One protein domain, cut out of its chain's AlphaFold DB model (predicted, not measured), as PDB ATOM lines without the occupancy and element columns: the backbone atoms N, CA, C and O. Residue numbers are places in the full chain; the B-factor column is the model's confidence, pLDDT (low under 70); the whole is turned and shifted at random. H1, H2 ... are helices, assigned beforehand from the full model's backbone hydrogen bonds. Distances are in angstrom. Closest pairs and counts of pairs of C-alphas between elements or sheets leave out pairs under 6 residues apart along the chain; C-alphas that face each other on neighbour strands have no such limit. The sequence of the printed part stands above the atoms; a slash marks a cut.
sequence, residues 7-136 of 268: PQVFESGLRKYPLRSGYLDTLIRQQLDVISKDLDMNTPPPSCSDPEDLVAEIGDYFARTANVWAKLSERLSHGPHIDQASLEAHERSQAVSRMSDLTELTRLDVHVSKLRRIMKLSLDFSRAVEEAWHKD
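This is residues 7 to 136 of the 268 residues of an uncharacterized protein of Moelleriella libera RCEF 2490 (UniProt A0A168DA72). This is a long rod of helices in which H5, the longest, runs along one side, and H3 and H4, one after the other, run alongside it in the opposite direction. H2 crosses the later part of H3 on the side away from H5, and the short H1 packs on H2. Residues 16 to 21 and 49 to 55 stick out. The 130 printed residues have five named helices, H1 to H5 in chain order, and no named strand: the class is all helix. The whole is loose, with a radius of gyration of the C-alphas of 19.3 A, and spans 69 by 29 by 25 A.

Start at H1, residues 7 to 11, which touches H2, residues 23 to 38; their closest C-alphas, of Pro 7 and Leu 32, are 6.5 A apart. With residues 28 to 35 alone, H2 touches H3, residues 51 to 77, at a steep tilt of 54 degrees, opposite ways; the closest C-alphas, of Gln 31 and Leu 72, are 6.6 A apart. H3 touches H5, residues 103 to 134, at a shallow tilt of 21 degrees, opposite ways, closest at the C-alphas of Ala 66 and Ser 126, 4.8 A. H4, residues 80 to 97, meets H3 only through their link and forms a helical hairpin with H5, whose residues 104 to 112 alone touch it; the C-alphas of Ala 89 and Glu 104 are closest, 6.3 A. H2 and H5 are apart. Every O i to N i+4 pair is within hydrogen-bond range in H1, H2, H4 and H5, and 22 of 23 are in H3.

Find C-alpha 7 at (86.004, 13.947, 33.009), where H1 begins its 5.9 A. H2 measures 22.7 A, H3 39.2 A from C-alpha 51 at (93.295, -3.402, 14.275), and H4 25.8 A. H5 runs 46.7 A to C-alpha 134 at (105.474, 10.138, 18.414).

Look for the two farthest C-alphas at Asp 50 and Arg 98, 69.6 A apart. The printed part has no cut; the links H1 to H2 and H2 to H3 are long. Confidence is under 70 at residues 7 to 21, 40 to 52, 99 to 100 and 136.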
ATOM      1  N   PRO A   7      86.450  13.653  31.645       60.16
ATOM      2  CA  PRO A   7      86.004  13.947  33.009       60.16
ATOM      3  C   PRO A   7      85.714  12.691  33.842       60.16
ATOM      4  O   PRO A   7      86.031  12.657  35.025       60.16
ATOM      5  N   GLN A   8      85.213  11.607  33.247       63.00
ATOM      6  CA  GLN A   8      84.880  10.384  33.985       63.00
ATOM      7  C   GLN A   8      86.114   9.642  34.524       63.00
ATOM      8  O   GLN A   8      86.038   9.030  35.594       63.00
ATOM      9  N   VAL A   9      87.257   9.712  33.829       67.62
ATOM     10  CA  VAL A   9      88.507   9.058  34.259       67.62
ATOM     11  C   VAL A   9      89.052   9.732  35.519       67.62
ATOM     12  O   VAL A   9      89.363   9.057  36.500       67.62
ATOM     13  N   PHE A  10      89.085  11.064  35.533       69.44
ATOM     14  CA  PHE A  10      89.621  11.839  36.656       69.44
ATOM     15  C   PHE A  10      88.623  11.987  37.818       69.44
ATOM     16  O   PHE A  10      89.031  12.053  38.976       69.44
ATOM     17  N   GLU A  11      87.313  11.942  37.556       67.00
ATOM     18  CA  GLU A  11      86.277  11.980  38.600       67.00
ATOM     19  C   GLU A  11      86.170  10.681  39.416       67.00
ATOM     20  O   GLU A  11      85.699  10.693  40.556       67.00
ATOM     21  N   SER A  12      86.624   9.550  38.872       61.56
ATOM     22  CA  SER A  12      86.554   8.246  39.550       61.56
ATOM     23  C   SER A  12      87.395   8.192  40.835       61.56
ATOM     24  O   SER A  12      87.050   7.466  41.772       61.56
ATOM     25  N   GLY A  13      88.460   8.998  40.918       62.47
ATOM     26  CA  GLY A  13      89.277   9.154  42.126       62.47
ATOM     27  C   GLY A  13      88.597   9.962  43.238       62.47
ATOM     28  O   GLY A  13      88.911   9.773  44.410       62.47
ATOM     29  N   LEU A  14      87.621  10.807  42.892       62.50
ATOM     30  CA  LEU A  14      86.958  11.728  43.826       62.50
ATOM     31  C   LEU A  14      85.834  11.058  44.620       62.50
ATOM     32  O   LEU A  14      85.516  11.473  45.729       62.50
ATOM     33  N   ARG A  15      85.244   9.981  44.086       62.28
ATOM     34  CA  ARG A  15      84.079   9.319  44.698       62.28
ATOM     35  C   ARG A  15      84.403   8.389  45.869       62.28
ATOM     36  O   ARG A  15      83.482   7.963  46.560       62.28
ATOM     37  N   LYS A  16      85.678   8.049  46.091       59.34
ATOM     38  CA  LYS A  16      86.087   7.085  47.134       59.34
ATOM     39  C   LYS A  16      86.307   7.704  48.513       59.34
ATOM     40  O   LYS A  16      86.343   6.969  49.493       59.34
ATOM     41  N   TYR A  17      86.393   9.028  48.600       53.00
ATOM     42  CA  TYR A  17      86.527   9.735  49.866       53.00
ATOM     43  C   TYR A  17      85.541  10.900  49.875       53.00
ATOM     44  O   TYR A  17      85.664  11.779  49.024       53.00
ATOM     45  N   PRO A  18      84.573  10.951  50.805       53.38
ATOM     46  CA  PRO A  18      83.825  12.175  51.034       53.38
ATOM     47  C   PRO A  18      84.808  13.193  51.625       53.38
ATOM     48  O   PRO A  18      84.978  13.286  52.840       53.38
ATOM     49  N   LEU A  19      85.531  13.913  50.763       54.75
ATOM     50  CA  LEU A  19      86.316  15.058  51.194       54.75
ATOM     51  C   LEU A  19      85.354  16.027  51.886       54.75
ATOM     52  O   LEU A  19      84.296  16.353  51.352       54.75
ATOM     53  N   ARG A  20      85.735  16.477  53.087       52.84
ATOM     54  CA  ARG A  20      84.946  17.324  54.004       52.84
ATOM     55  C   ARG A  20      84.402  18.628  53.395       52.84
ATOM     56  O   ARG A  20      83.626  19.314  54.045       52.84
ATOM     57  N   SER A  21      84.791  18.973  52.172       57.56
ATOM     58  CA  SER A  21      84.306  20.127  51.432       57.56
ATOM     59  C   SER A  21      84.238  19.756  49.950       57.56
ATOM     60  O   SER A  21      85.266  19.491  49.330       57.56
ATOM     61  N   GLY A  22      83.038  19.758  49.357       74.75
ATOM     62  CA  GLY A  22      82.830  19.567  47.908       74.75
ATOM     63  C   GLY A  22      83.525  20.621  47.030       74.75
ATOM     64  O   GLY A  22      83.437  20.573  45.803       74.75
ATOM     65  N   TYR A  23      84.240  21.561  47.653       84.31
ATOM     66  CA  TYR A  23      85.106  22.534  47.014       84.31
ATOM     67  C   TYR A  23      86.169  21.892  46.118       84.31
ATOM     68  O   TYR A  23      86.309  22.319  44.977       84.31
ATOM     69  N   LEU A  24      86.871  20.842  46.576       84.19
ATOM     70  CA  LEU A  24      87.908  20.200  45.755       84.19
ATOM     71  C   LEU A  24      87.312  19.547  44.500       84.19
ATOM     72  O   LEU A  24      87.858  19.701  43.413       84.19
ATOM     73  N   ASP A  25      86.178  18.856  44.638       83.75
ATOM     74  CA  ASP A  25      85.477  18.241  43.502       83.75
ATOM     75  C   ASP A  25      85.021  19.309  42.496       83.75
ATOM     76  O   ASP A  25      85.258  19.175  41.297       83.75
ATOM     77  N   THR A  26      84.475  20.425  42.987       87.69
ATOM     78  CA  THR A  26      84.069  21.565  42.147       87.69
ATOM     79  C   THR A  26      85.265  22.185  41.424       87.69
ATOM     80  O   THR A  26      85.193  22.432  40.221       87.69
ATOM     81  N   LEU A  27      86.378  22.395  42.132       89.25
ATOM     82  CA  LEU A  27      87.609  22.946  41.573       89.25
ATOM     83  C   LEU A  27      88.176  22.034  40.481       89.25
ATOM     84  O   LEU A  27      88.502  22.509  39.394       89.25
ATOM     85  N   ILE A  28      88.255  20.726  40.732       89.12
ATOM     86  CA  ILE A  28      88.770  19.756  39.758       89.12
ATOM     87  C   ILE A  28      87.870  19.703  38.522       89.12
ATOM     88  O   ILE A  28      88.378  19.801  37.406       89.12
ATOM     89  N   ARG A  29      86.543  19.625  38.695       87.62
ATOM     90  CA  ARG A  29      85.581  19.672  37.577       87.62
ATOM     91  C   ARG A  29      85.738  20.945  36.751       87.62
ATOM     92  O   ARG A  29      85.763  20.877  35.525       87.62
ATOM     93  N   GLN A  30      85.882  22.093  37.412       90.12
ATOM     94  CA  GLN A  30      86.086  23.374  36.742       90.12
ATOM     95  C   GLN A  30      87.382  23.377  35.924       90.12
ATOM     96  O   GLN A  30      87.368  23.793  34.768       90.12
ATOM     97  N   GLN A  31      88.496  22.895  36.483       90.12
ATOM     98  CA  GLN A  31      89.762  22.857  35.748       90.12
ATOM     99  C   GLN A  31      89.722  21.871  34.578       90.12
ATOM    100  O   GLN A  31      90.222  22.196  33.503       90.12
ATOM    101  N   LEU A  32      89.084  20.712  34.748       89.19
ATOM    102  CA  LEU A  32      88.899  19.735  33.675       89.19
ATOM    103  C   LEU A  32      88.080  20.300  32.507       89.19
ATOM    104  O   LEU A  32      88.456  20.079  31.360       89.19
ATOM    105  N   ASP A  33      87.015  21.062  32.773       87.44
ATOM    106  CA  ASP A  33      86.225  21.720  31.720       87.44
ATOM    107  C   ASP A  33      87.073  22.714  30.913       87.44
ATOM    108  O   ASP A  33      87.037  22.725  29.680       87.44
ATOM    109  N   VAL A  34      87.907  23.512  31.589       88.62
ATOM    110  CA  VAL A  34      88.791  24.457  30.892       88.62
ATOM    111  C   VAL A  34      89.874  23.728  30.093       88.62
ATOM    112  O   VAL A  34      90.147  24.111  28.958       88.62
ATOM    113  N   ILE A  35      90.469  22.664  30.640       88.62
ATOM    114  CA  ILE A  35      91.465  21.845  29.929       88.62
ATOM    115  C   ILE A  35      90.840  21.171  28.701       88.62
ATOM    116  O   ILE A  35      91.456  21.140  27.639       88.62
ATOM    117  N   SER A  36      89.609  20.671  28.822       84.56
ATOM    118  CA  SER A  36      88.892  20.030  27.719       84.56
ATOM    119  C   SER A  36      88.634  20.988  26.555       84.56
ATOM    120  O   SER A  36      88.650  20.554  25.404       84.56
ATOM    121  N   LYS A  37      88.398  22.276  26.842       82.88
ATOM    122  CA  LYS A  37      88.227  23.329  25.828       82.88
ATOM    123  C   LYS A  37      89.543  23.698  25.148       82.88
ATOM    124  O   LYS A  37      89.558  23.909  23.945       82.88
ATOM    125  N   ASP A  38      90.631  23.764  25.909       81.19
ATOM    126  CA  ASP A  38      91.965  24.127  25.411       81.19
ATOM    127  C   ASP A  38      92.569  23.061  24.484       81.19
ATOM    128  O   ASP A  38      93.308  23.363  23.556       81.19
ATOM    129  N   LEU A  39      92.246  21.794  24.733       73.69
ATOM    130  CA  LEU A  39      92.783  20.663  23.984       73.69
ATOM    131  C   LEU A  39      91.925  20.240  22.773       73.69
ATOM    132  O   LEU A  39      92.221  19.216  22.166       73.69
ATOM    133  N   ASP A  40      90.861  20.986  22.449       63.47
ATOM    134  CA  ASP A  40      89.901  20.713  21.361       63.47
ATOM    135  C   ASP A  40      89.462  19.231  21.273       63.47
ATOM    136  O   ASP A  40      89.309  18.610  20.216       63.47
ATOM    137  N   MET A  41      89.240  18.642  22.453       61.75
ATOM    138  CA  MET A  41      88.969  17.211  22.665       61.75
ATOM    139  C   MET A  41      87.551  16.784  22.240       61.75
ATOM    140  O   MET A  41      87.141  15.653  22.488       61.75
ATOM    141  N   ASN A  42      86.793  17.686  21.608       51.31
ATOM    142  CA  ASN A  42      85.463  17.426  21.049       51.31
ATOM    143  C   ASN A  42      85.515  16.887  19.614       51.31
ATOM    144  O   ASN A  42      84.468  16.602  19.031       51.31
ATOM    145  N   THR A  43      86.710  16.756  19.036       48.81
ATOM    146  CA  THR A  43      86.872  16.145  17.720       48.81
ATOM    147  C   THR A  43      86.647  14.635  17.863       48.81
ATOM    148  O   THR A  43      87.407  13.985  18.584       48.81
ATOM    149  N   PRO A  44      85.594  14.056  17.253       50.12
ATOM    150  CA  PRO A  44      85.348  12.626  17.358       50.12
ATOM    151  C   PRO A  44      86.559  11.862  16.802       50.12
ATOM    152  O   PRO A  44      87.094  12.270  15.765       50.12
ATOM    153  N   PRO A  45      87.005  10.779  17.468       56.28
ATOM    154  CA  PRO A  45      88.065   9.947  16.921       56.28
ATOM    155  C   PRO A  45      87.638   9.452  15.531       56.28
ATOM    156  O   PRO A  45      86.448   9.165  15.334       56.28
ATOM    157  N   PRO A  46      88.559   9.386  14.552       54.69
ATOM    158  CA  PRO A  46      88.251   8.778  13.268       54.69
ATOM    159  C   PRO A  46      87.740   7.359  13.531       54.69
ATOM    160  O   PRO A  46      88.373   6.589  14.239       54.69
ATOM    161  N   SER A  47      86.548   7.038  13.026       50.31
ATOM    162  CA  SER A  47      85.952   5.712  13.180       50.31
ATOM    163  C   SER A  47      86.824   4.677  12.468       50.31
ATOM    164  O   SER A  47      86.675   4.479  11.262       50.31
ATOM    165  N   CYS A  48      87.732   4.027  13.190       50.34
ATOM    166  CA  CYS A  48      88.640   3.055  12.604       50.34
ATOM    167  C   CYS A  48      88.096   1.628  12.666       50.34
ATOM    168  O   CYS A  48      87.481   1.192  13.639       50.34
ATOM    169  N   SER A  49      88.287   0.914  11.557       55.28
ATOM    170  CA  SER A  49      87.852  -0.474  11.354       55.28
ATOM    171  C   SER A  49      89.035  -1.451  11.289       55.28
ATOM    172  O   SER A  49      88.799  -2.654  11.199       55.28
ATOM    173  N   ASP A  50      90.279  -0.956  11.337       65.31
ATOM    174  CA  ASP A  50      91.510  -1.750  11.238       65.31
ATOM    175  C   ASP A  50      92.153  -1.952  12.634       65.31
ATOM    176  O   ASP A  50      92.169  -1.036  13.456       65.31
ATOM    177  N   PRO A  51      92.684  -3.142  12.969       64.06
ATOM    178  CA  PRO A  51      93.295  -3.402  14.275       64.06
ATOM    179  C   PRO A  51      94.623  -2.661  14.512       64.06
ATOM    180  O   PRO A  51      94.986  -2.463  15.672       64.06
ATOM    181  N   GLU A  52      95.341  -2.239  13.463       69.19
ATOM    182  CA  GLU A  52      96.517  -1.357  13.605       69.19
ATOM    183  C   GLU A  52      96.107   0.032  14.114       69.19
ATOM    184  O   GLU A  52      96.794   0.618  14.954       69.19
ATOM    185  N   ASP A  53      94.921   0.492  13.716       78.62
ATOM    186  CA  ASP A  53      94.359   1.747  14.192       78.62
ATOM    187  C   ASP A  53      93.978   1.677  15.675       78.62
ATOM    188  O   ASP A  53      94.088   2.673  16.377       78.62
ATOM    189  N   LEU A  54      93.595   0.506  16.202       85.69
ATOM    190  CA  LEU A  54      93.300   0.359  17.632       85.69
ATOM    191  C   LEU A  54      94.553   0.554  18.496       85.69
ATOM    192  O   LEU A  54      94.486   1.177  19.555       85.69
ATOM    193  N   VAL A  55      95.698   0.009  18.074       86.56
ATOM    194  CA  VAL A  55      96.969   0.222  18.787       86.56
ATOM    195  C   VAL A  55      97.351   1.698  18.725       86.56
ATOM    196  O   VAL A  55      97.760   2.256  19.746       86.56
ATOM    197  N   ALA A  56      97.139   2.337  17.570       86.56
ATOM    198  CA  ALA A  56      97.333   3.771  17.415       86.56
ATOM    199  C   ALA A  56      96.420   4.586  18.357       86.56
ATOM    200  O   ALA A  56      96.882   5.441  19.109       86.56
ATOM    201  N   GLU A  57      95.132   4.247  18.408       84.06
ATOM    202  CA  GLU A  57      94.145   4.872  19.291       84.06
ATOM    203  C   GLU A  57      94.498   4.721  20.777       84.06
ATOM    204  O   GLU A  57      94.276   5.654  21.557       84.06
ATOM    205  N   ILE A  58      95.039   3.565  21.186       87.56
ATOM    206  CA  ILE A  58      95.473   3.308  22.567       87.56
ATOM    207  C   ILE A  58      96.666   4.196  22.931       87.56
ATOM    208  O   ILE A  58      96.661   4.809  24.001       87.56
ATOM    209  N   GLY A  59      97.675   4.281  22.062       88.88
ATOM    210  CA  GLY A  59      98.836   5.132  22.310       88.88
ATOM    211  C   GLY A  59      98.461   6.612  22.360       88.88
ATOM    212  O   GLY A  59      98.801   7.301  23.325       88.88
ATOM    213  N   ASP A  60      97.629   7.064  21.420       86.75
ATOM    214  CA  ASP A  60      97.074   8.415  21.437       86.75
ATOM    215  C   ASP A  60      96.253   8.674  22.709       86.75
ATOM    216  O   ASP A  60      96.288   9.762  23.284       86.75
ATOM    217  N   TYR A  61      95.490   7.685  23.183       87.44
ATOM    218  CA  TYR A  61      94.734   7.797  24.427       87.44
ATOM    219  C   TYR A  61      95.648   7.966  25.646       87.44
ATOM    220  O   TYR A  61      95.357   8.807  26.504       87.44
ATOM    221  N   PHE A  62      96.755   7.224  25.728       90.50
ATOM    222  CA  PHE A  62      97.739   7.398  26.798       90.50
ATOM    223  C   PHE A  62      98.402   8.773  26.741       90.50
ATOM    224  O   PHE A  62      98.443   9.458  27.764       90.50
ATOM    225  N   ALA A  63      98.831   9.206  25.555       90.31
ATOM    226  CA  ALA A  63      99.423  10.521  25.332       90.31
ATOM    227  C   ALA A  63      98.462  11.651  25.745       90.31
ATOM    228  O   ALA A  63      98.793  12.507  26.572       90.31
ATOM    229  N   ARG A  64      97.202  11.592  25.292       88.38
ATOM    230  CA  ARG A  64      96.156  12.545  25.697       88.38
ATOM    231  C   ARG A  64      95.911  12.538  27.204       88.38
ATOM    232  O   ARG A  64      95.832  13.604  27.813       88.38
ATOM    233  N   THR A  65      95.803  11.363  27.822       90.00
ATOM    234  CA  THR A  65      95.532  11.245  29.266       90.00
ATOM    235  C   THR A  65      96.682  11.815  30.097       90.00
ATOM    236  O   THR A  65      96.439  12.551  31.056       90.00
ATOM    237  N   ALA A  66      97.926  11.537  29.702       91.94
ATOM    238  CA  ALA A  66      99.112  12.076  30.355       91.94
ATOM    239  C   ALA A  66      99.165  13.611  30.261       91.94
ATOM    240  O   ALA A  66      99.429  14.272  31.262       91.94
ATOM    241  N   ASN A  67      98.826  14.189  29.103       91.44
ATOM    242  CA  ASN A  67      98.733  15.645  28.945       91.44
ATOM    243  C   ASN A  67      97.634  16.276  29.799       91.44
ATOM    244  O   ASN A  67      97.856  17.321  30.411       91.44
ATOM    245  N   VAL A  68      96.446  15.664  29.853       91.25
ATOM    246  CA  VAL A  68      95.360  16.166  30.706       91.25
ATOM    247  C   VAL A  68      95.797  16.160  32.168       91.25
ATOM    248  O   VAL A  68      95.590  17.153  32.863       91.25
ATOM    249  N   TRP A  69      96.447  15.085  32.625       93.50
ATOM    250  CA  TRP A  69      96.973  15.002  33.986       93.50
ATOM    251  C   TRP A  69      98.029  16.077  34.269       93.50
ATOM    252  O   TRP A  69      97.943  16.772  35.282       93.50
ATOM    253  N   ALA A  70      98.977  16.274  33.350       94.75
ATOM    254  CA  ALA A  70     100.000  17.305  33.471       94.75
ATOM    255  C   ALA A  70      99.382  18.708  33.595       94.75
ATOM    256  O   ALA A  70      99.626  19.393  34.590       94.75
ATOM    257  N   LYS A  71      98.490  19.092  32.672       92.81
ATOM    258  CA  LYS A  71      97.786  20.389  32.710       92.81
ATOM    259  C   LYS A  71      96.915  20.557  33.957       92.81
ATOM    260  O   LYS A  71      96.821  21.655  34.507       92.81
ATOM    261  N   LEU A  72      96.266  19.486  34.415       93.06
ATOM    262  CA  LEU A  72      95.464  19.513  35.636       93.06
ATOM    263  C   LEU A  72      96.346  19.782  36.855       93.06
ATOM    264  O   LEU A  72      96.050  20.685  37.635       93.06
ATOM    265  N   SER A  73      97.445  19.042  36.993       94.38
ATOM    266  CA  SER A  73      98.391  19.218  38.096       94.38
ATOM    267  C   SER A  73      99.048  20.606  38.095       94.38
ATOM    268  O   SER A  73      99.243  21.197  39.157       94.38
ATOM    269  N   GLU A  74      99.313  21.181  36.919       93.88
ATOM    270  CA  GLU A  74      99.839  22.541  36.762       93.88
ATOM    271  C   GLU A  74      98.858  23.593  37.281       93.88
ATOM    272  O   GLU A  74      99.203  24.423  38.124       93.88
ATOM    273  N   ARG A  75      97.595  23.512  36.857       92.06
ATOM    274  CA  ARG A  75      96.554  24.465  37.265       92.06
ATOM    275  C   ARG A  75      96.185  24.349  38.738       92.06
ATOM    276  O   ARG A  75      95.906  25.358  39.382       92.06
ATOM    277  N   LEU A  76      96.186  23.133  39.281       92.56
ATOM    278  CA  LEU A  76      95.937  22.906  40.703       92.56
ATOM    279  C   LEU A  76      97.120  23.341  41.579       92.56
ATOM    280  O   LEU A  76      96.910  23.688  42.728       92.56
ATOM    281  N   SER A  77      98.350  23.371  41.064       93.69
ATOM    282  CA  SER A  77      99.526  23.799  41.845       93.69
ATOM    283  C   SER A  77      99.818  25.304  41.784       93.69
ATOM    284  O   SER A  77     100.640  25.784  42.562       93.69
ATOM    285  N   HIS A  78      99.141  26.048  40.903       88.81
ATOM    286  CA  HIS A  78      99.306  27.501  40.725       88.81
ATOM    287  C   HIS A  78      97.996  28.287  40.873       88.81
ATOM    288  O   HIS A  78      97.912  29.453  40.490       88.81
ATOM    289  N   GLY A  79      96.936  27.651  41.370       87.00
ATOM    290  CA  GLY A  79      95.634  28.296  41.454       87.00
ATOM    291  C   GLY A  79      95.504  29.237  42.661       87.00
ATOM    292  O   GLY A  79      96.141  29.017  43.692       87.00
ATOM    293  N   PRO A  80      94.575  30.210  42.599       89.12
ATOM    294  CA  PRO A  80      94.341  31.190  43.672       89.12
ATOM    295  C   PRO A  80      93.877  30.557  44.993       89.12
ATOM    296  O   PRO A  80      93.883  31.197  46.037       89.12
ATOM    297  N   HIS A  81      93.467  29.289  44.964       90.44
ATOM    298  CA  HIS A  81      93.092  28.528  46.149       90.44
ATOM    299  C   HIS A  81      94.288  28.245  47.076       90.44
ATOM    300  O   HIS A  81      94.082  28.082  48.274       90.44
ATOM    301  N   ILE A  82      95.524  28.220  46.557       92.75
ATOM    302  CA  ILE A  82      96.741  28.091  47.376       92.75
ATOM    303  C   ILE A  82      97.034  29.403  48.107       92.75
ATOM    304  O   ILE A  82      97.311  29.394  49.308       92.75
ATOM    305  N   ASP A  83      96.909  30.531  47.406       91.19
ATOM    306  CA  ASP A  83      97.068  31.859  48.004       91.19
ATOM    307  C   ASP A  83      96.000  32.093  49.076       91.19
ATOM    308  O   ASP A  83      96.307  32.517  50.189       91.19
ATOM    309  N   GLN A  84      94.752  31.723  48.775       92.12
ATOM    310  CA  GLN A  84      93.640  31.785  49.719       92.12
ATOM    311  C   GLN A  84      93.894  30.911  50.955       92.12
ATOM    312  O   GLN A  84      93.713  31.377  52.076       92.12
ATOM    313  N   ALA A  85      94.370  29.675  50.777       90.50
ATOM    314  CA  ALA A  85      94.707  28.799  51.900       90.50
ATOM    315  C   ALA A  85      95.846  29.370  52.764       90.50
ATOM    316  O   ALA A  85      95.823  29.223  53.987       90.50
ATOM    317  N   SER A  86      96.816  30.046  52.141       90.94
ATOM    318  CA  SER A  86      97.912  30.728  52.839       90.94
ATOM    319  C   SER A  86      97.395  31.906  53.666       90.94
ATOM    320  O   SER A  86      97.751  32.049  54.835       90.94
ATOM    321  N   LEU A  87      96.502  32.714  53.091       90.81
ATOM    322  CA  LEU A  87      95.863  33.835  53.777       90.81
ATOM    323  C   LEU A  87      95.006  33.356  54.956       90.81
ATOM    324  O   LEU A  87      95.167  33.850  56.067       90.81
ATOM    325  N   GLU A  88      94.184  32.327  54.759       90.62
ATOM    326  CA  GLU A  88      93.377  31.727  55.827       90.62
ATOM    327  C   GLU A  88      94.237  31.089  56.928       90.62
ATOM    328  O   GLU A  88      93.876  31.128  58.104       90.62
ATOM    329  N   ALA A  89      95.376  30.480  56.582       88.50
ATOM    330  CA  ALA A  89      96.327  29.976  57.571       88.50
ATOM    331  C   ALA A  89      96.921  31.117  58.408       88.50
ATOM    332  O   ALA A  89      97.000  31.003  59.633       88.50
ATOM    333  N   HIS A  90      97.264  32.235  57.767       88.69
ATOM    334  CA  HIS A  90      97.766  33.420  58.451       88.69
ATOM    335  C   HIS A  90      96.715  34.053  59.375       88.69
ATOM    336  O   HIS A  90      97.012  34.349  60.531       88.69
ATOM    337  N   GLU A  91      95.474  34.206  58.907       89.75
ATOM    338  CA  GLU A  91      94.365  34.736  59.710       89.75
ATOM    339  C   GLU A  91      94.057  33.843  60.920       89.75
ATOM    340  O   GLU A  91      93.867  34.346  62.031       89.75
ATOM    341  N   ARG A  92      94.066  32.514  60.742       87.19
ATOM    342  CA  ARG A  92      93.900  31.559  61.851       87.19
ATOM    343  C   ARG A  92      95.020  31.684  62.879       87.19
ATOM    344  O   ARG A  92      94.738  31.697  64.075       87.19
ATOM    345  N   SER A  93      96.264  31.807  62.424       85.81
ATOM    346  CA  SER A  93      97.423  31.993  63.300       85.81
ATOM    347  C   SER A  93      97.322  33.287  64.122       85.81
ATOM    348  O   SER A  93      97.498  33.258  65.345       85.81
ATOM    349  N   GLN A  94      96.917  34.399  63.491       84.56
ATOM    350  CA  GLN A  94      96.672  35.665  64.192       84.56
ATOM    351  C   GLN A  94      95.542  35.555  65.222       84.56
ATOM    352  O   GLN A  94      95.664  36.081  66.329       84.56
ATOM    353  N   ALA A  95      94.443  34.874  64.879       85.81
ATOM    354  CA  ALA A  95      93.294  34.729  65.769       85.81
ATOM    355  C   ALA A  95      93.621  33.925  67.041       85.81
ATOM    356  O   ALA A  95      93.035  34.190  68.090       85.81
ATOM    357  N   VAL A  96      94.548  32.964  66.951       82.56
ATOM    358  CA  VAL A  96      94.925  32.080  68.065       82.56
ATOM    359  C   VAL A  96      96.061  32.666  68.902       82.56
ATOM    360  O   VAL A  96      95.932  32.747  70.121       82.56
ATOM    361  N   SER A  97      97.159  33.096  68.276       78.25
ATOM    362  CA  SER A  97      98.377  33.497  69.001       78.25
ATOM    363  C   SER A  97      98.481  35.003  69.268       78.25
ATOM    364  O   SER A  97      99.343  35.430  70.033       78.25
ATOM    365  N   ARG A  98      97.638  35.831  68.622       72.69
ATOM    366  CA  ARG A  98      97.772  37.306  68.551       72.69
ATOM    367  C   ARG A  98      99.142  37.790  68.051       72.69
ATOM    368  O   ARG A  98      99.451  38.976  68.148       72.69
ATOM    369  N   MET A  99      99.942  36.886  67.495       69.94
ATOM    370  CA  MET A  99     101.233  37.133  66.875       69.94
ATOM    371  C   MET A  99     101.233  36.532  65.466       69.94
ATOM    372  O   MET A  99     100.340  35.776  65.084       69.94
ATOM    373  N   SER A 100     102.239  36.879  64.670       68.50
ATOM    374  CA  SER A 100     102.472  36.222  63.383       68.50
ATOM    375  C   SER A 100     103.234  34.917  63.610       68.50
ATOM    376  O   SER A 100     104.417  34.845  63.287       68.50
ATOM    377  N   ASP A 101     102.591  33.901  64.190       79.31
ATOM    378  CA  ASP A 101     103.164  32.553  64.188       79.31
ATOM    379  C   ASP A 101     103.170  32.028  62.741       79.31
ATOM    380  O   ASP A 101     102.125  31.875  62.097       79.31
ATOM    381  N   LEU A 102     104.374  31.839  62.202       85.31
ATOM    382  CA  LEU A 102     104.601  31.429  60.819       85.31
ATOM    383  C   LEU A 102     104.635  29.906  60.658       85.31
ATOM    384  O   LEU A 102     104.708  29.441  59.528       85.31
ATOM    385  N   THR A 103     104.532  29.128  61.737       88.75
ATOM    386  CA  THR A 103     104.643  27.661  61.700       88.75
ATOM    387  C   THR A 103     103.631  27.035  60.737       88.75
ATOM    388  O   THR A 103     103.991  26.217  59.888       88.75
ATOM    389  N   GLU A 104     102.370  27.477  60.782       86.50
ATOM    390  CA  GLU A 104     101.332  26.993  59.860       86.50
ATOM    391  C   GLU A 104     101.596  27.395  58.398       86.50
ATOM    392  O   GLU A 104     101.277  26.630  57.486       86.50
ATOM    393  N   LEU A 105     102.198  28.567  58.166       89.31
ATOM    394  CA  LEU A 105     102.590  29.013  56.826       89.31
ATOM    395  C   LEU A 105     103.766  28.193  56.292       89.31
ATOM    396  O   LEU A 105     103.711  27.741  55.152       89.31
ATOM    397  N   THR A 106     104.783  27.936  57.115       91.25
ATOM    398  CA  THR A 106     105.924  27.079  56.761       91.25
ATOM    399  C   THR A 106     105.452  25.667  56.425       91.25
ATOM    400  O   THR A 106     105.837  25.102  55.402       91.25
ATOM    401  N   ARG A 107     104.537  25.106  57.228       91.69
ATOM    402  CA  ARG A 107     103.940  23.794  56.955       91.69
ATOM    403  C   ARG A 107     103.204  23.776  55.616       91.69
ATOM    404  O   ARG A 107     103.366  22.836  54.835       91.69
ATOM    405  N   LEU A 108     102.408  24.807  55.335       92.75
ATOM    406  CA  LEU A 108     101.717  24.944  54.057       92.75
ATOM    407  C   LEU A 108     102.711  25.047  52.893       92.75
ATOM    408  O   LEU A 108     102.513  24.370  51.886       92.75
ATOM    409  N   ASP A 109     103.799  25.805  53.030       92.81
ATOM    410  CA  ASP A 109     104.809  25.952  51.977       92.81
ATOM    411  C   ASP A 109     105.525  24.629  51.653       92.81
ATOM    412  O   ASP A 109     105.711  24.292  50.480       92.81
ATOM    413  N   VAL A 110     105.806  23.794  52.662       95.31
ATOM    414  CA  VAL A 110     106.307  22.423  52.447       95.31
ATOM    415  C   VAL A 110     105.309  21.599  51.624       95.31
ATOM    416  O   VAL A 110     105.695  20.897  50.684       95.31
ATOM    417  N   HIS A 111     104.010  21.681  51.932       93.88
ATOM    418  CA  HIS A 111     102.977  20.986  51.158       93.88
ATOM    419  C   HIS A 111     102.872  21.509  49.720       93.88
ATOM    420  O   HIS A 111     102.780  20.709  48.785       93.88
ATOM    421  N   VAL A 112     102.938  22.824  49.520       94.81
ATOM    422  CA  VAL A 112     102.921  23.438  48.187       94.81
ATOM    423  C   VAL A 112     104.161  23.034  47.390       94.81
ATOM    424  O   VAL A 112     104.049  22.684  46.216       94.81
ATOM    425  N   SER A 113     105.335  22.980  48.015       95.56
ATOM    426  CA  SER A 113     106.570  22.506  47.385       95.56
ATOM    427  C   SER A 113     106.466  21.044  46.938       95.56
ATOM    428  O   SER A 113     106.823  20.713  45.803       95.56
ATOM    429  N   LYS A 114     105.864  20.176  47.763       96.06
ATOM    430  CA  LYS A 114     105.540  18.790  47.376       96.06
ATOM    431  C   LYS A 114     104.568  18.740  46.188       96.06
ATOM    432  O   LYS A 114     104.792  17.970  45.254       96.06
ATOM    433  N   LEU A 115     103.534  19.587  46.162       95.75
ATOM    434  CA  LEU A 115     102.603  19.683  45.027       95.75
ATOM    435  C   LEU A 115     103.300  20.144  43.738       95.75
ATOM    436  O   LEU A 115     103.092  19.545  42.683       95.75
ATOM    437  N   ARG A 116     104.180  21.149  43.815       95.81
ATOM    438  CA  ARG A 116     104.987  21.607  42.670       95.81
ATOM    439  C   ARG A 116     105.919  20.505  42.158       95.81
ATOM    440  O   ARG A 116     106.101  20.367  40.948       95.81
ATOM    441  N   ARG A 117     106.467  19.671  43.051       97.31
ATOM    442  CA  ARG A 117     107.253  18.494  42.657       97.31
ATOM    443  C   ARG A 117     106.405  17.478  41.886       97.31
ATOM    444  O   ARG A 117     106.854  17.017  40.839       97.31
ATOM    445  N   ILE A 118     105.191  17.179  42.351       96.62
ATOM    446  CA  ILE A 118     104.242  16.291  41.651       96.62
ATOM    447  C   ILE A 118     103.879  16.852  40.271       96.62
ATOM    448  O   ILE A 118     103.877  16.107  39.291       96.62
ATOM    449  N   MET A 119     103.627  18.159  40.171       96.38
ATOM    450  CA  MET A 119     103.380  18.817  38.886       96.38
ATOM    451  C   MET A 119     104.557  18.613  37.928       96.38
ATOM    452  O   MET A 119     104.357  18.178  36.797       96.38
ATOM    453  N   LYS A 120     105.791  18.881  38.376       97.50
ATOM    454  CA  LYS A 120     106.986  18.704  37.538       97.50
ATOM    455  C   LYS A 120     107.116  17.264  37.039       97.50
ATOM    456  O   LYS A 120     107.305  17.054  35.848       97.50
ATOM    457  N   LEU A 121     106.931  16.283  37.924       98.19
ATOM    458  CA  LEU A 121     106.940  14.867  37.546       98.19
ATOM    459  C   LEU A 121     105.850  14.536  36.520       98.19
ATOM    460  O   LEU A 121     106.085  13.745  35.613       98.19
ATOM    461  N   SER A 122     104.676  15.155  36.632       97.31
ATOM    462  CA  SER A 122     103.567  14.959  35.692       97.31
ATOM    463  C   SER A 122     103.879  15.528  34.304       97.31
ATOM    464  O   SER A 122     103.547  14.890  33.308       97.31
ATOM    465  N   LEU A 123     104.554  16.681  34.232       96.75
ATOM    466  CA  LEU A 123     105.020  17.289  32.977       96.75
ATOM    467  C   LEU A 123     106.138  16.469  32.315       96.75
ATOM    468  O   LEU A 123     106.121  16.254  31.104       96.75
ATOM    469  N   ASP A 124     107.102  15.998  33.107       97.75
ATOM    470  CA  ASP A 124     108.186  15.146  32.613       97.75
ATOM    471  C   ASP A 124     107.622  13.809  32.102       97.75
ATOM    472  O   ASP A 124     107.986  13.347  31.020       97.75
ATOM    473  N   PHE A 125     106.666  13.225  32.834       97.31
ATOM    474  CA  PHE A 125     105.960  12.015  32.423       97.31
ATOM    475  C   PHE A 125     105.171  12.216  31.127       97.31
ATOM    476  O   PHE A 125     105.296  11.397  30.219       97.31
ATOM    477  N   SER A 126     104.390  13.296  30.996       96.38
ATOM    478  CA  SER A 126     103.621  13.533  29.769       96.38
ATOM    479  C   SER A 126     104.533  13.699  28.560       96.38
ATOM    480  O   SER A 126     104.254  13.123  27.513       96.38
ATOM    481  N   ARG A 127     105.663  14.399  28.715       96.31
ATOM    482  CA  ARG A 127     106.678  14.505  27.661       96.31
ATOM    483  C   ARG A 127     107.278  13.148  27.309       96.31
ATOM    484  O   ARG A 127     107.405  12.845  26.131       96.31
ATOM    485  N   ALA A 128     107.616  12.326  28.299       96.69
ATOM    486  CA  ALA A 128     108.167  10.997  28.054       96.69
ATOM    487  C   ALA A 128     107.182  10.093  27.293       96.69
ATOM    488  O   ALA A 128     107.595   9.375  26.385       96.69
ATOM    489  N   VAL A 129     105.886  10.155  27.623       95.06
ATOM    490  CA  VAL A 129     104.830   9.423  26.903       95.06
ATOM    491  C   VAL A 129     104.700   9.928  25.465       95.06
ATOM    492  O   VAL A 129     104.687   9.122  24.540       95.06
ATOM    493  N   GLU A 130     104.657  11.246  25.269       92.75
ATOM    494  CA  GLU A 130     104.602  11.877  23.945       92.75
ATOM    495  C   GLU A 130     105.808  11.509  23.078       92.75
ATOM    496  O   GLU A 130     105.657  11.136  21.918       92.75
ATOM    497  N   GLU A 131     107.013  11.563  23.643       93.94
ATOM    498  CA  GLU A 131     108.235  11.185  22.944       93.94
ATOM    499  C   GLU A 131     108.255   9.703  22.582       93.94
ATOM    500  O   GLU A 131     108.627   9.368  21.462       93.94
ATOM    501  N   ALA A 132     107.873   8.817  23.504       93.12
ATOM    502  CA  ALA A 132     107.837   7.380  23.245       93.12
ATOM    503  C   ALA A 132     106.802   7.011  22.174       93.12
ATOM    504  O   ALA A 132     106.988   6.026  21.465       93.12
ATOM    505  N   TRP A 133     105.725   7.792  22.061       91.94
ATOM    506  CA  TRP A 133     104.634   7.526  21.135       91.94
ATOM    507  C   TRP A 133     104.829   8.162  19.749       91.94
ATOM    508  O   TRP A 133     104.530   7.533  18.738       91.94
ATOM    509  N   HIS A 134     105.382   9.378  19.668       84.31
ATOM    510  CA  HIS A 134     105.474  10.138  18.414       84.31
ATOM    511  C   HIS A 134     106.871  10.177  17.767       84.31
ATOM    512  O   HIS A 134     106.990  10.687  16.650       84.31
ATOM    513  N   LYS A 135     107.931   9.648  18.406       71.19
ATOM    514  CA  LYS A 135     109.311   9.698  17.862       71.19
ATOM    515  C   LYS A 135     109.486   9.037  16.490       71.19
ATOM    516  O   LYS A 135     110.378   9.455  15.759       71.19
ATOM    517  N   ASP A 136     108.630   8.086  16.117       58.00
ATOM    518  CA  ASP A 136     108.751   7.335  14.857       58.00
ATOM    519  C   ASP A 136     107.783   7.803  13.748       58.00
ATOM    520  O   ASP A 136     107.827   7.305  12.622       58.00
TER     521      ASP A 136